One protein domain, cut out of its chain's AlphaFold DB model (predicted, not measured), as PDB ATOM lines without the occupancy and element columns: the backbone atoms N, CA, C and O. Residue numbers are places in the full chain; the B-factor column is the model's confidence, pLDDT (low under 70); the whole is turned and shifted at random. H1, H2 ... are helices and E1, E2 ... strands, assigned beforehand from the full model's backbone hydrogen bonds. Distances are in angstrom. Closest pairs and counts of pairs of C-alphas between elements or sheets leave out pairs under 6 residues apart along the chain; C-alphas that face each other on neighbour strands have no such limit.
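Overview. This is residues 42 to 136 of the 185 residues of an uncharacterized protein of Ilyomonas limi (UniProt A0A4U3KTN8). An antiparallel sheet, E3 E2 E1 E4, has helix H1 over E3 and is grazed by helix H2; residues 53 to 58 stick out. Of 95 printed residues, under half lie in two named helices and four named strands, a mixed class. The whole is compact, radius of gyration of the C-alphas 13.2 A, spanning 40 by 34 by 23 A.

Along the chain. E1 spans residues 46 to 49 from C-alpha (171.081, 148.254, 139.931), E2 63 to 68, E3 71 to 74, H1 92 to 97, H2 104 to 125, 31.3 A, E4 129 to 132, to (172.812, 148.392, 135.336).

Arrangement. E1, E2 and E3 form a meander, each antiparallel to the one before, with N 47 and O 65 within hydrogen-bond range, 2.8 A. Residues 104 to 111 of H2 touch H1, steep tilt 64 degrees; C-alphas 96 and 107 are closest, 5.9 A. Both helices have every O i to N i+4 pair in range.

Size, cuts and confidence. pLDDT is under 70 at residues 50 to 63, 85 to 89 and 133 to 136.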
ATOM      1  N   ILE A  42     163.755 146.379 136.242       86.94
ATOM      2  CA  ILE A  42     164.114 146.488 137.657       86.94
ATOM      3  C   ILE A  42     165.634 146.558 137.878       86.94
ATOM      4  O   ILE A  42     166.073 147.074 138.906       86.94
ATOM      5  N   LEU A  43     166.433 146.093 136.910       89.12
ATOM      6  CA  LEU A  43     167.891 146.072 136.971       89.12
ATOM      7  C   LEU A  43     168.558 147.321 136.365       89.12
ATOM      8  O   LEU A  43     169.759 147.492 136.552       89.12
ATOM      9  N   TYR A  44     167.835 148.228 135.690       86.06
ATOM     10  CA  TYR A  44     168.434 149.334 134.911       86.06
ATOM     11  C   TYR A  44     169.287 150.323 135.699       86.06
ATOM     12  O   TYR A  44     170.091 151.014 135.098       86.06
ATOM     13  N   ASN A  45     169.150 150.400 137.019       85.75
ATOM     14  CA  ASN A  45     169.978 151.263 137.869       85.75
ATOM     15  C   ASN A  45     170.602 150.493 139.030       85.75
ATOM     16  O   ASN A  45     170.937 151.078 140.061       85.75
ATOM     17  N   VAL A  46     170.686 149.174 138.880       88.25
ATOM     18  CA  VAL A  46     171.081 148.254 139.931       88.25
ATOM     19  C   VAL A  46     172.509 147.791 139.691       88.25
ATOM     20  O   VAL A  46     172.830 147.238 138.643       88.25
ATOM     21  N   SER A  47     173.368 147.957 140.691       88.31
ATOM     22  CA  SER A  47     174.677 147.312 140.737       88.31
ATOM     23  C   SER A  47     174.695 146.282 141.859       88.31
ATOM     24  O   SER A  47     174.499 146.625 143.027       88.31
ATOM     25  N   ILE A  48     174.945 145.025 141.496       86.94
ATOM     26  CA  ILE A  48     175.091 143.905 142.424       86.94
ATOM     27  C   ILE A  48     176.496 143.352 142.271       86.94
ATOM     28  O   ILE A  48     176.844 142.859 141.197       86.94
ATOM     29  N   LYS A  49     177.290 143.434 143.342       79.69
ATOM     30  CA  LYS A  49     178.658 142.906 143.372       79.69
ATOM     31  C   LYS A  49     178.853 141.932 144.538       79.69
ATOM     32  O   LYS A  49     178.435 142.247 145.659       79.69
ATOM     33  N   PRO A  50     179.525 140.792 144.318       69.88
ATOM     34  CA  PRO A  50     180.015 139.963 145.412       69.88
ATOM     35  C   PRO A  50     181.112 140.726 146.178       69.88
ATOM     36  O   PRO A  50     181.837 141.521 145.580       69.88
ATOM     37  N   ARG A  51     181.209 140.548 147.507       56.16
ATOM     38  CA  ARG A  51     182.195 141.284 148.327       56.16
ATOM     39  C   ARG A  51     183.589 140.675 148.262       56.16
ATOM     40  O   ARG A  51     184.530 141.441 148.310       56.16
ATOM     41  N   GLU A  52     183.693 139.354 148.138       51.44
ATOM     42  CA  GLU A  52     184.919 138.569 147.940       51.44
ATOM     43  C   GLU A  52     184.494 137.095 147.809       51.44
ATOM     44  O   GLU A  52     183.582 136.660 148.513       51.44
ATOM     45  N   TYR A  53     185.093 136.330 146.892       44.16
ATOM     46  CA  TYR A  53     184.907 134.877 146.830       44.16
ATOM     47  C   TYR A  53     185.935 134.227 147.757       44.16
ATOM     48  O   TYR A  53     187.084 134.043 147.366       44.16
ATOM     49  N   SER A  54     185.534 133.866 148.974       44.09
ATOM     50  CA  SER A  54     186.223 132.829 149.747       44.09
ATOM     51  C   SER A  54     185.325 131.594 149.808       44.09
ATOM     52  O   SER A  54     184.108 131.706 149.956       44.09
ATOM     53  N   ILE A  55     185.930 130.411 149.663       45.44
ATOM     54  CA  ILE A  55     185.250 129.100 149.617       45.44
ATOM     55  C   ILE A  55     184.441 128.820 150.905       45.44
ATOM     56  O   ILE A  55     183.555 127.975 150.901       45.44
ATOM     57  N   GLU A  56     184.674 129.576 151.982       38.00
ATOM     58  CA  GLU A  56     184.076 129.366 153.305       38.00
ATOM     59  C   GLU A  56     182.942 130.340 153.678       38.00
ATOM     60  O   GLU A  56     182.542 130.406 154.838       38.00
ATOM     61  N   SER A  57     182.374 131.101 152.736       38.94
ATOM     62  CA  SER A  57     181.232 131.976 153.047       38.94
ATOM     63  C   SER A  57     180.030 131.745 152.132       38.94
ATOM     64  O   SER A  57     179.781 132.461 151.169       38.94
ATOM     65  N   GLU A  58     179.183 130.784 152.503       39.97
ATOM     66  CA  GLU A  58     177.873 130.523 151.876       39.97
ATOM     67  C   GLU A  58     176.854 131.686 152.010       39.97
ATOM     68  O   GLU A  58     175.679 131.545 151.672       39.97
ATOM     69  N   LYS A  59     177.269 132.876 152.466       46.16
ATOM     70  CA  LYS A  59     176.395 134.036 152.716       46.16
ATOM     71  C   LYS A  59     176.676 135.194 151.754       46.16
ATOM     72  O   LYS A  59     177.257 136.216 152.098       46.16
ATOM     73  N   GLN A  60     176.251 134.938 150.519       57.06
ATOM     74  CA  GLN A  60     175.489 135.789 149.592       57.06
ATOM     75  C   GLN A  60     175.574 137.323 149.765       57.06
ATOM     76  O   GLN A  60     175.095 137.878 150.742       57.06
ATOM     77  N   ILE A  61     176.091 137.977 148.713       60.22
ATOM     78  CA  ILE A  61     175.953 139.393 148.304       60.22
ATOM     79  C   ILE A  61     175.984 140.448 149.417       60.22
ATOM     80  O   ILE A  61     175.014 140.662 150.134       60.22
ATOM     81  N   VAL A  62     177.040 141.269 149.420       56.53
ATOM     82  CA  VAL A  62     177.171 142.387 150.377       56.53
ATOM     83  C   VAL A  62     177.011 143.770 149.734       56.53
ATOM     84  O   VAL A  62     177.012 144.779 150.434       56.53
ATOM     85  N   ARG A  63     176.848 143.861 148.406       67.12
ATOM     86  CA  ARG A  63     176.677 145.144 147.710       67.12
ATOM     87  C   ARG A  63     175.526 145.083 146.713       67.12
ATOM     88  O   ARG A  63     175.739 144.728 145.559       67.12
ATOM     89  N   PHE A  64     174.336 145.468 147.168       83.06
ATOM     90  CA  PHE A  64     173.185 145.815 146.335       83.06
ATOM     91  C   PHE A  64     173.006 147.337 146.368       83.06
ATOM     92  O   PHE A  64     172.729 147.929 147.412       83.06
ATOM     93  N   GLN A  65     173.246 147.984 145.230       87.31
ATOM     94  CA  GLN A  65     173.191 149.435 145.100       87.31
ATOM     95  C   GLN A  65     172.236 149.854 143.999       87.31
ATOM     96  O   GLN A  65     172.203 149.238 142.936       87.31
ATOM     97  N   VAL A  66     171.513 150.941 144.243       88.19
ATOM     98  CA  VAL A  66     170.551 151.515 143.304       88.19
ATOM     99  C   VAL A  66     170.849 152.982 143.079       88.19
ATOM    100  O   VAL A  66     171.054 153.730 144.032       88.19
ATOM    101  N   ARG A  67     170.851 153.424 141.822       86.50
ATOM    102  CA  ARG A  67     170.991 154.841 141.476       86.50
ATOM    103  C   ARG A  67     169.623 155.486 141.241       86.50
ATOM    104  O   ARG A  67     168.847 155.020 140.416       86.50
ATOM    105  N   LEU A  68     169.343 156.591 141.930       86.56
ATOM    106  CA  LEU A  68     168.140 157.409 141.742       86.56
ATOM    107  C   LEU A  68     168.514 158.888 141.868       86.56
ATOM    108  O   LEU A  68     169.229 159.272 142.789       86.56
ATOM    109  N   ASN A  69     168.066 159.734 140.936       86.31
ATOM    110  CA  ASN A  69     168.342 161.180 140.942       86.31
ATOM    111  C   ASN A  69     169.833 161.521 141.143       86.31
ATOM    112  O   ASN A  69     170.191 162.386 141.939       86.31
ATOM    113  N   LYS A  70     170.714 160.806 140.426       83.56
ATOM    114  CA  LYS A  70     172.188 160.912 140.499       83.56
ATOM    115  C   LYS A  70     172.814 160.533 141.853       83.56
ATOM    116  O   LYS A  70     174.035 160.597 141.971       83.56
ATOM    117  N   LYS A  71     172.022 160.092 142.831       86.25
ATOM    118  CA  LYS A  71     172.488 159.543 144.108       86.25
ATOM    119  C   LYS A  71     172.508 158.018 144.040       86.25
ATOM    120  O   LYS A  71     171.668 157.421 143.371       86.25
ATOM    121  N   THR A  72     173.473 157.405 144.710       86.62
ATOM    122  CA  THR A  72     173.568 155.948 144.854       86.62
ATOM    123  C   THR A  72     173.142 155.586 146.267       86.62
ATOM    124  O   THR A  72     173.657 156.165 147.215       86.62
ATOM    125  N   PHE A  73     172.224 154.637 146.382       87.81
ATOM    126  CA  PHE A  73     171.662 154.143 147.630       87.81
ATOM    127  C   PHE A  73     172.078 152.693 147.815       87.81
ATOM    128  O   PHE A  73     171.965 151.899 146.880       87.81
ATOM    129  N   SER A  74     172.538 152.335 149.007       86.56
ATOM    130  CA  SER A  74     172.746 150.933 149.370       86.56
ATOM    131  C   SER A  74     171.449 150.390 149.964       86.56
ATOM    132  O   SER A  74     171.011 150.863 151.010       86.56
ATOM    133  N   ILE A  75     170.808 149.439 149.284       87.50
ATOM    134  CA  ILE A  75     169.535 148.842 149.717       87.50
ATOM    135  C   ILE A  75     169.843 147.476 150.346       87.50
ATOM    136  O   ILE A  75     170.631 146.720 149.775       87.50
ATOM    137  N   PRO A  76     169.281 147.144 151.522       84.75
ATOM    138  CA  PRO A  76     169.575 145.876 152.170       84.75
ATOM    139  C   PRO A  76     168.928 144.693 151.440       84.75
ATOM    140  O   PRO A  76     167.874 144.817 150.813       84.75
ATOM    141  N   VAL A  77     169.544 143.521 151.584       83.00
ATOM    142  CA  VAL A  77     168.869 142.225 151.403       83.00
ATOM    143  C   VAL A  77     168.146 141.887 152.705       83.00
ATOM    144  O   VAL A  77     168.590 142.314 153.773       83.00
ATOM    145  N   PHE A  78     167.039 141.155 152.631       81.88
ATOM    146  CA  PHE A  78     166.197 140.831 153.781       81.88
ATOM    147  C   PHE A  78     166.192 139.323 154.070       81.88
ATOM    148  O   PHE A  78     166.338 138.505 153.163       81.88
ATOM    149  N   ASP A  79     166.037 138.978 155.348       77.31
ATOM    150  CA  ASP A  79     165.707 137.652 155.872       77.31
ATOM    151  C   ASP A  79     164.376 137.768 156.629       77.31
ATOM    152  O   ASP A  79     164.299 138.386 157.696       77.31
ATOM    153  N   GLY A  80     163.292 137.288 156.015       77.88
ATOM    154  CA  GLY A  80     161.944 137.689 156.416       77.88
ATOM    155  C   GLY A  80     161.806 139.216 156.368       77.88
ATOM    156  O   GLY A  80     162.174 139.839 155.375       77.88
ATOM    157  N   ASP A  81     161.330 139.825 157.453       74.31
ATOM    158  CA  ASP A  81     161.191 141.286 157.567       74.31
ATOM    159  C   ASP A  81     162.453 141.983 158.109       74.31
ATOM    160  O   ASP A  81     162.475 143.199 158.313       74.31
ATOM    161  N   ILE A  82     163.530 141.227 158.351       76.38
ATOM    162  CA  ILE A  82     164.747 141.721 158.995       76.38
ATOM    163  C   ILE A  82     165.827 141.968 157.931       76.38
ATOM    164  O   ILE A  82     166.205 141.046 157.213       76.38
ATOM    165  N   PRO A  83     166.401 143.180 157.829       77.12
ATOM    166  CA  PRO A  83     167.566 143.418 156.981       77.12
ATOM    167  C   PRO A  83     168.756 142.532 157.387       77.12
ATOM    168  O   PRO A  83     169.131 142.486 158.559       77.12
ATOM    169  N   PHE A  84     169.411 141.898 156.410       70.31
ATOM    170  CA  PHE A  84     170.516 140.940 156.589       70.31
ATOM    171  C   PHE A  84     171.756 141.542 157.287       70.31
ATOM    172  O   PHE A  84     172.654 140.819 157.713       70.31
ATOM    173  N   SER A  85     171.816 142.871 157.446       58.97
ATOM    174  CA  SER A  85     172.808 143.546 158.286       58.97
ATOM    175  C   SER A  85     172.139 144.573 159.206       58.97
ATOM    176  O   SER A  85     171.353 145.408 158.762       58.97
ATOM    177  N   LYS A  86     172.477 144.524 160.501       51.59
ATOM    178  CA  LYS A  86     171.961 145.429 161.545       51.59
ATOM    179  C   LYS A  86     172.609 146.827 161.538       51.59
ATOM    180  O   LYS A  86     172.330 147.624 162.427       51.59
ATOM    181  N   GLY A  87     173.509 147.122 160.600       53.91
ATOM    182  CA  GLY A  87     174.266 148.376 160.592       53.91
ATOM    183  C   GLY A  87     173.577 149.524 159.846       53.91
ATOM    184  O   GLY A  87     172.794 149.299 158.926       53.91
ATOM    185  N   ASN A  88     173.969 150.759 160.179       49.66
ATOM    186  CA  ASN A  88     173.620 152.019 159.494       49.66
ATOM    187  C   ASN A  88     174.173 152.125 158.051       49.66
ATOM    188  O   ASN A  88     174.401 153.218 157.546       49.66
ATOM    189  N   TYR A  89     174.451 151.004 157.384       59.12
ATOM    190  CA  TYR A  89     175.144 150.964 156.093       59.12
ATOM    191  C   TYR A  89     174.206 151.050 154.886       59.12
ATOM    192  O   TYR A  89     174.660 150.912 153.749       59.12
ATOM    193  N   PHE A  90     172.908 151.246 155.118       72.44
ATOM    194  CA  PHE A  90     171.905 151.258 154.066       72.44
ATOM    195  C   PHE A  90     171.097 152.548 154.073       72.44
ATOM    196  O   PHE A  90     170.632 153.011 155.112       72.44
ATOM    197  N   ASP A  91     170.846 153.071 152.880       83.31
ATOM    198  CA  ASP A  91     170.155 154.337 152.656       83.31
ATOM    199  C   ASP A  91     168.647 154.127 152.437       83.31
ATOM    200  O   ASP A  91     168.000 154.907 151.739       83.31
ATOM    201  N   LEU A  92     168.083 153.047 152.995       87.06
ATOM    202  CA  LEU A  92     166.723 152.576 152.708       87.06
ATOM    203  C   LEU A  92     165.684 153.690 152.881       87.06
ATOM    204  O   LEU A  92     164.897 153.962 151.977       87.06
ATOM    205  N   PHE A  93     165.700 154.364 154.030       87.81
ATOM    206  CA  PHE A  93     164.725 155.412 154.316       87.81
ATOM    207  C   PHE A  93     164.897 156.621 153.389       87.81
ATOM    208  O   PHE A  93     163.922 157.090 152.808       87.81
ATOM    209  N   ALA A  94     166.134 157.076 153.173       89.81
ATOM    210  CA  ALA A  94     166.428 158.181 152.260       89.81
ATOM    211  C   ALA A  94     166.025 157.859 150.808       89.81
ATOM    212  O   ALA A  94     165.522 158.728 150.096       89.81
ATOM    213  N   TYR A  95     166.201 156.608 150.375       90.75
ATOM    214  CA  TYR A  95     165.754 156.130 149.068       90.75
ATOM    215  C   TYR A  95     164.229 156.221 148.925       90.75
ATOM    216  O   TYR A  95     163.736 156.772 147.942       90.75
ATOM    217  N   TYR A  96     163.478 155.729 149.913       91.62
ATOM    218  CA  TYR A  96     162.013 155.723 149.865       91.62
ATOM    219  C   TYR A  96     161.386 157.108 150.061       91.62
ATOM    220  O   TYR A  96     160.358 157.395 149.448       91.62
ATOM    221  N   GLN A  97     162.052 158.020 150.774       91.38
ATOM    222  CA  GLN A  97     161.642 159.425 150.828       91.38
ATOM    223  C   GLN A  97     161.647 160.091 149.446       91.38
ATOM    224  O   GLN A  97     160.724 160.833 149.126       91.38
ATOM    225  N   LEU A  98     162.628 159.784 148.587       91.81
ATOM    226  CA  LEU A  98     162.642 160.279 147.200       91.81
ATOM    227  C   LEU A  98     161.519 159.697 146.330       91.81
ATOM    228  O   LEU A  98     161.296 160.173 145.218       91.81
ATOM    229  N   LYS A  99     160.824 158.670 146.823       88.94
ATOM    230  CA  LYS A  99     159.666 158.031 146.190       88.94
ATOM    231  C   LYS A  99     158.361 158.377 146.922       88.94
ATOM    232  O   LYS A  99     157.377 157.665 146.762       88.94
ATOM    233  N   ASN A 100     158.359 159.464 147.704       92.75
ATOM    234  CA  ASN A 100     157.222 159.972 148.482       92.75
ATOM    235  C   ASN A 100     156.705 159.006 149.564       92.75
ATOM    236  O   ASN A 100     155.527 159.028 149.917       92.75
ATOM    237  N   ILE A 101     157.578 158.154 150.109       92.06
ATOM    238  CA  ILE A 101     157.252 157.240 151.209       92.06
ATOM    239  C   ILE A 101     158.016 157.693 152.449       92.06
ATOM    240  O   ILE A 101     159.233 157.543 152.552       92.06
ATOM    241  N   HIS A 102     157.278 158.268 153.396       89.75
ATOM    242  CA  HIS A 102     157.838 158.871 154.610       89.75
ATOM    243  C   HIS A 102     157.626 158.018 155.869       89.75
ATOM    244  O   HIS A 102     158.254 158.271 156.893       89.75
ATOM    245  N   ASN A 103     156.763 157.000 155.803       91.12
ATOM    246  CA  ASN A 103     156.535 156.060 156.898       91.12
ATOM    247  C   ASN A 103     157.600 154.945 156.887       91.12
ATOM    248  O   ASN A 103     157.882 154.357 155.841       91.12
ATOM    249  N   ARG A 104     158.183 154.654 158.056       87.19
ATOM    250  CA  ARG A 104     159.285 153.691 158.200       87.19
ATOM    251  C   ARG A 104     158.864 152.254 157.891       87.19
ATOM    252  O   ARG A 104     159.587 151.574 157.170       87.19
ATOM    253  N   ASP A 105     157.711 151.816 158.383       88.56
ATOM    254  CA  ASP A 105     157.227 150.444 158.179       88.56
ATOM    255  C   ASP A 105     156.909 150.196 156.701       88.56
ATOM    256  O   ASP A 105     157.328 149.202 156.117       88.56
ATOM    257  N   SER A 106     156.284 151.178 156.049       90.62
ATOM    258  CA  SER A 106     156.032 151.170 154.606       90.62
ATOM    259  C   SER A 106     157.330 151.111 153.796       90.62
ATOM    260  O   SER A 106     157.393 150.401 152.794       90.62
ATOM    261  N   ALA A 107     158.377 151.827 154.222       89.19
ATOM    262  CA  ALA A 107     159.687 151.771 153.575       89.19
ATOM    263  C   ALA A 107     160.366 150.400 153.743       89.19
ATOM    264  O   ALA A 107     161.046 149.946 152.824       89.19
ATOM    265  N   ILE A 108     160.176 149.729 154.884       89.25
ATOM    266  CA  ILE A 108     160.683 148.371 155.125       89.25
ATOM    267  C   ILE A 108     159.959 147.365 154.230       89.25
ATOM    268  O   ILE A 108     160.628 146.649 153.491       89.25
ATOM    269  N   ILE A 109     158.621 147.365 154.234       90.62
ATOM    270  CA  ILE A 109     157.800 146.449 153.424       90.62
ATOM    271  C   ILE A 109     158.147 146.599 151.940       90.62
ATOM    272  O   ILE A 109     158.531 145.637 151.280       90.62
ATOM    273  N   GLN A 110     158.110 147.828 151.421       91.62
ATOM    274  CA  GLN A 110     158.427 148.057 150.012       91.62
ATOM    275  C   GLN A 110     159.899 147.793 149.688       91.62
ATOM    276  O   GLN A 110     160.214 147.383 148.569       91.62
ATOM    277  N   GLY A 111     160.800 148.054 150.639       90.62
ATOM    278  CA  GLY A 111     162.225 147.747 150.543       90.62
ATOM    279  C   GLY A 111     162.478 146.267 150.361       90.62
ATOM    280  O   GLY A 111     163.230 145.880 149.465       90.62
ATOM    281  N   LYS A 112     161.806 145.461 151.180       90.56
ATOM    282  CA  LYS A 112     161.837 144.009 151.122       90.56
ATOM    283  C   LYS A 112     161.325 143.510 149.780       90.56
ATOM    284  O   LYS A 112     162.076 142.845 149.075       90.56
ATOM    285  N   ASP A 113     160.121 143.910 149.377       92.31
ATOM    286  CA  ASP A 113     159.522 143.464 148.112       92.31
ATOM    287  C   ASP A 113     160.407 143.792 146.903       92.31
ATOM    288  O   ASP A 113     160.592 142.982 145.992       92.31
ATOM    289  N   TYR A 114     160.983 144.995 146.884       91.69
ATOM    290  CA  TYR A 114     161.888 145.406 145.821       91.69
ATOM    291  C   TYR A 114     163.202 144.609 145.838       91.69
ATOM    292  O   TYR A 114     163.648 144.141 144.786       91.69
ATOM    293  N   SER A 115     163.800 144.427 147.018       89.50
ATOM    294  CA  SER A 115     165.027 143.647 147.196       89.50
ATOM    295  C   SER A 115     164.827 142.188 146.789       89.50
ATOM    296  O   SER A 115     165.598 141.669 145.985       89.50
ATOM    297  N   ASP A 116     163.738 141.554 147.225       89.12
ATOM    298  CA  ASP A 116     163.397 140.167 146.902       89.12
ATOM    299  C   ASP A 116     163.241 139.954 145.394       89.12
ATOM    300  O   ASP A 116     163.747 138.971 144.851       89.12
ATOM    301  N   ARG A 117     162.615 140.899 144.680       91.12
ATOM    302  CA  ARG A 117     162.489 140.836 143.216       91.12
ATOM    303  C   ARG A 117     163.837 140.936 142.510       91.12
ATOM    304  O   ARG A 117     164.120 140.146 141.608       91.12
ATOM    305  N   VAL A 118     164.675 141.893 142.912       90.56
ATOM    306  CA  VAL A 118     166.018 142.064 142.334       90.56
ATOM    307  C   VAL A 118     166.879 140.828 142.598       90.56
ATOM    308  O   VAL A 118     167.514 140.295 141.687       90.56
ATOM    309  N   MET A 119     166.874 140.347 143.838       87.12
ATOM    310  CA  MET A 119     167.656 139.194 144.274       87.12
ATOM    311  C   MET A 119     167.144 137.884 143.674       87.12
ATOM    312  O   MET A 119     167.944 137.005 143.351       87.12
ATOM    313  N   GLY A 120     165.830 137.758 143.474       87.25
ATOM    314  CA  GLY A 120     165.207 136.654 142.751       87.25
ATOM    315  C   GLY A 120     165.745 136.548 141.327       87.25
ATOM    316  O   GLY A 120     166.258 135.494 140.952       87.25
ATOM    317  N   LEU A 121     165.737 137.654 140.572       89.00
ATOM    318  CA  LEU A 121     166.327 137.688 139.230       89.00
ATOM    319  C   LEU A 121     167.824 137.375 139.255       89.00
ATOM    320  O   LEU A 121     168.269 136.530 138.487       89.00
ATOM    321  N   TYR A 122     168.600 137.983 140.158       86.69
ATOM    322  CA  TYR A 122     170.038 137.701 140.275       86.69
ATOM    323  C   TYR A 122     170.327 136.200 140.452       86.69
ATOM    324  O   TYR A 122     171.171 135.640 139.751       86.69
ATOM    325  N   ARG A 123     169.595 135.534 141.357       83.44
ATOM    326  CA  ARG A 123     169.752 134.096 141.633       83.44
ATOM    327  C   ARG A 123     169.357 133.234 140.434       83.44
ATOM    328  O   ARG A 123     170.071 132.285 140.117       83.44
ATOM    329  N   VAL A 124     168.256 133.570 139.760       84.75
ATOM    330  CA  VAL A 124     167.770 132.848 138.572       84.75
ATOM    331  C   VAL A 124     168.743 132.983 137.399       84.75
ATOM    332  O   VAL A 124     169.021 131.997 136.720       84.75
ATOM    333  N   LEU A 125     169.305 134.175 137.198       83.12
ATOM    334  CA  LEU A 125     170.271 134.459 136.134       83.12
ATOM    335  C   LEU A 125     171.615 133.733 136.345       83.12
ATOM    336  O   LEU A 125     172.359 133.564 135.384       83.12
ATOM    337  N   LYS A 126     171.932 133.295 137.576       80.19
ATOM    338  CA  LYS A 126     173.186 132.596 137.941       80.19
ATOM    339  C   LYS A 126     174.457 133.342 137.501       80.19
ATOM    340  O   LYS A 126     175.447 132.736 137.097       80.19
ATOM    341  N   VAL A 127     174.429 134.668 137.590       83.25
ATOM    342  CA  VAL A 127     175.533 135.555 137.194       83.25
ATOM    343  C   VAL A 127     176.419 135.913 138.381       83.25
ATOM    344  O   VAL A 127     175.982 135.890 139.528       83.25
ATOM    345  N   HIS A 128     177.669 136.281 138.105       83.25
ATOM    346  CA  HIS A 128     178.612 136.708 139.134       83.25
ATOM    347  C   HIS A 128     178.341 138.154 139.578       83.25
ATOM    348  O   HIS A 128     178.173 138.424 140.767       83.25
ATOM    349  N   GLU A 129     178.247 139.082 138.623       87.50
ATOM    350  CA  GLU A 129     178.028 140.515 138.868       87.50
ATOM    351  C   GLU A 129     176.935 141.046 137.928       87.50
ATOM    352  O   GLU A 129     176.870 140.651 136.763       87.50
ATOM    353  N   ILE A 130     176.100 141.971 138.418       89.19
ATOM    354  CA  ILE A 130     175.149 142.737 137.595       89.19
ATOM    355  C   ILE A 130     175.503 144.216 137.675       89.19
ATOM    356  O   ILE A 130     175.646 144.773 138.764       89.19
ATOM    357  N   LEU A 131     175.615 144.866 136.520       87.88
ATOM    358  CA  LEU A 131     175.836 146.301 136.394       87.88
ATOM    359  C   LEU A 131     174.777 146.910 135.471       87.88
ATOM    360  O   LEU A 131     174.907 146.852 134.253       87.88
ATOM    361  N   GLY A 132     173.752 147.528 136.044       82.00
ATOM    362  CA  GLY A 132     172.812 148.392 135.336       82.00
ATOM    363  C   GLY A 132     173.023 149.857 135.704       82.00
ATOM    364  O   GLY A 132     173.258 150.189 136.869       82.00
ATOM    365  N   GLY A 133     172.977 150.742 134.707       67.06
ATOM    366  CA  GLY A 133     172.869 152.190 134.937       67.06
ATOM    367  C   GLY A 133     173.995 152.837 135.749       67.06
ATOM    368  O   GLY A 133     173.781 153.849 136.425       67.06
ATOM    369  N   LEU A 134     175.222 152.311 135.683       57.28
ATOM    370  CA  LEU A 134     176.399 153.096 136.082       57.28
ATOM    371  C   LEU A 134     176.512 154.323 135.151       57.28
ATOM    372  O   LEU A 134     176.009 154.267 134.032       57.28
ATOM    373  N   PRO A 135     177.070 155.467 135.594       53.12
ATOM    374  CA  PRO A 135     176.549 156.811 135.282       53.12
ATOM    375  C   PRO A 135     176.482 157.222 133.803       53.12
ATOM    376  O   PRO A 135     175.868 158.241 133.503       53.12
ATOM    377  N   ASN A 136     177.069 156.444 132.897       55.28
ATOM    378  CA  ASN A 136     177.147 156.740 131.475       55.28
ATOM    379  C   ASN A 136     176.433 155.703 130.594       55.28
ATOM    380  O   ASN A 136     176.432 155.884 129.381       55.28
TER     381      ASN A 136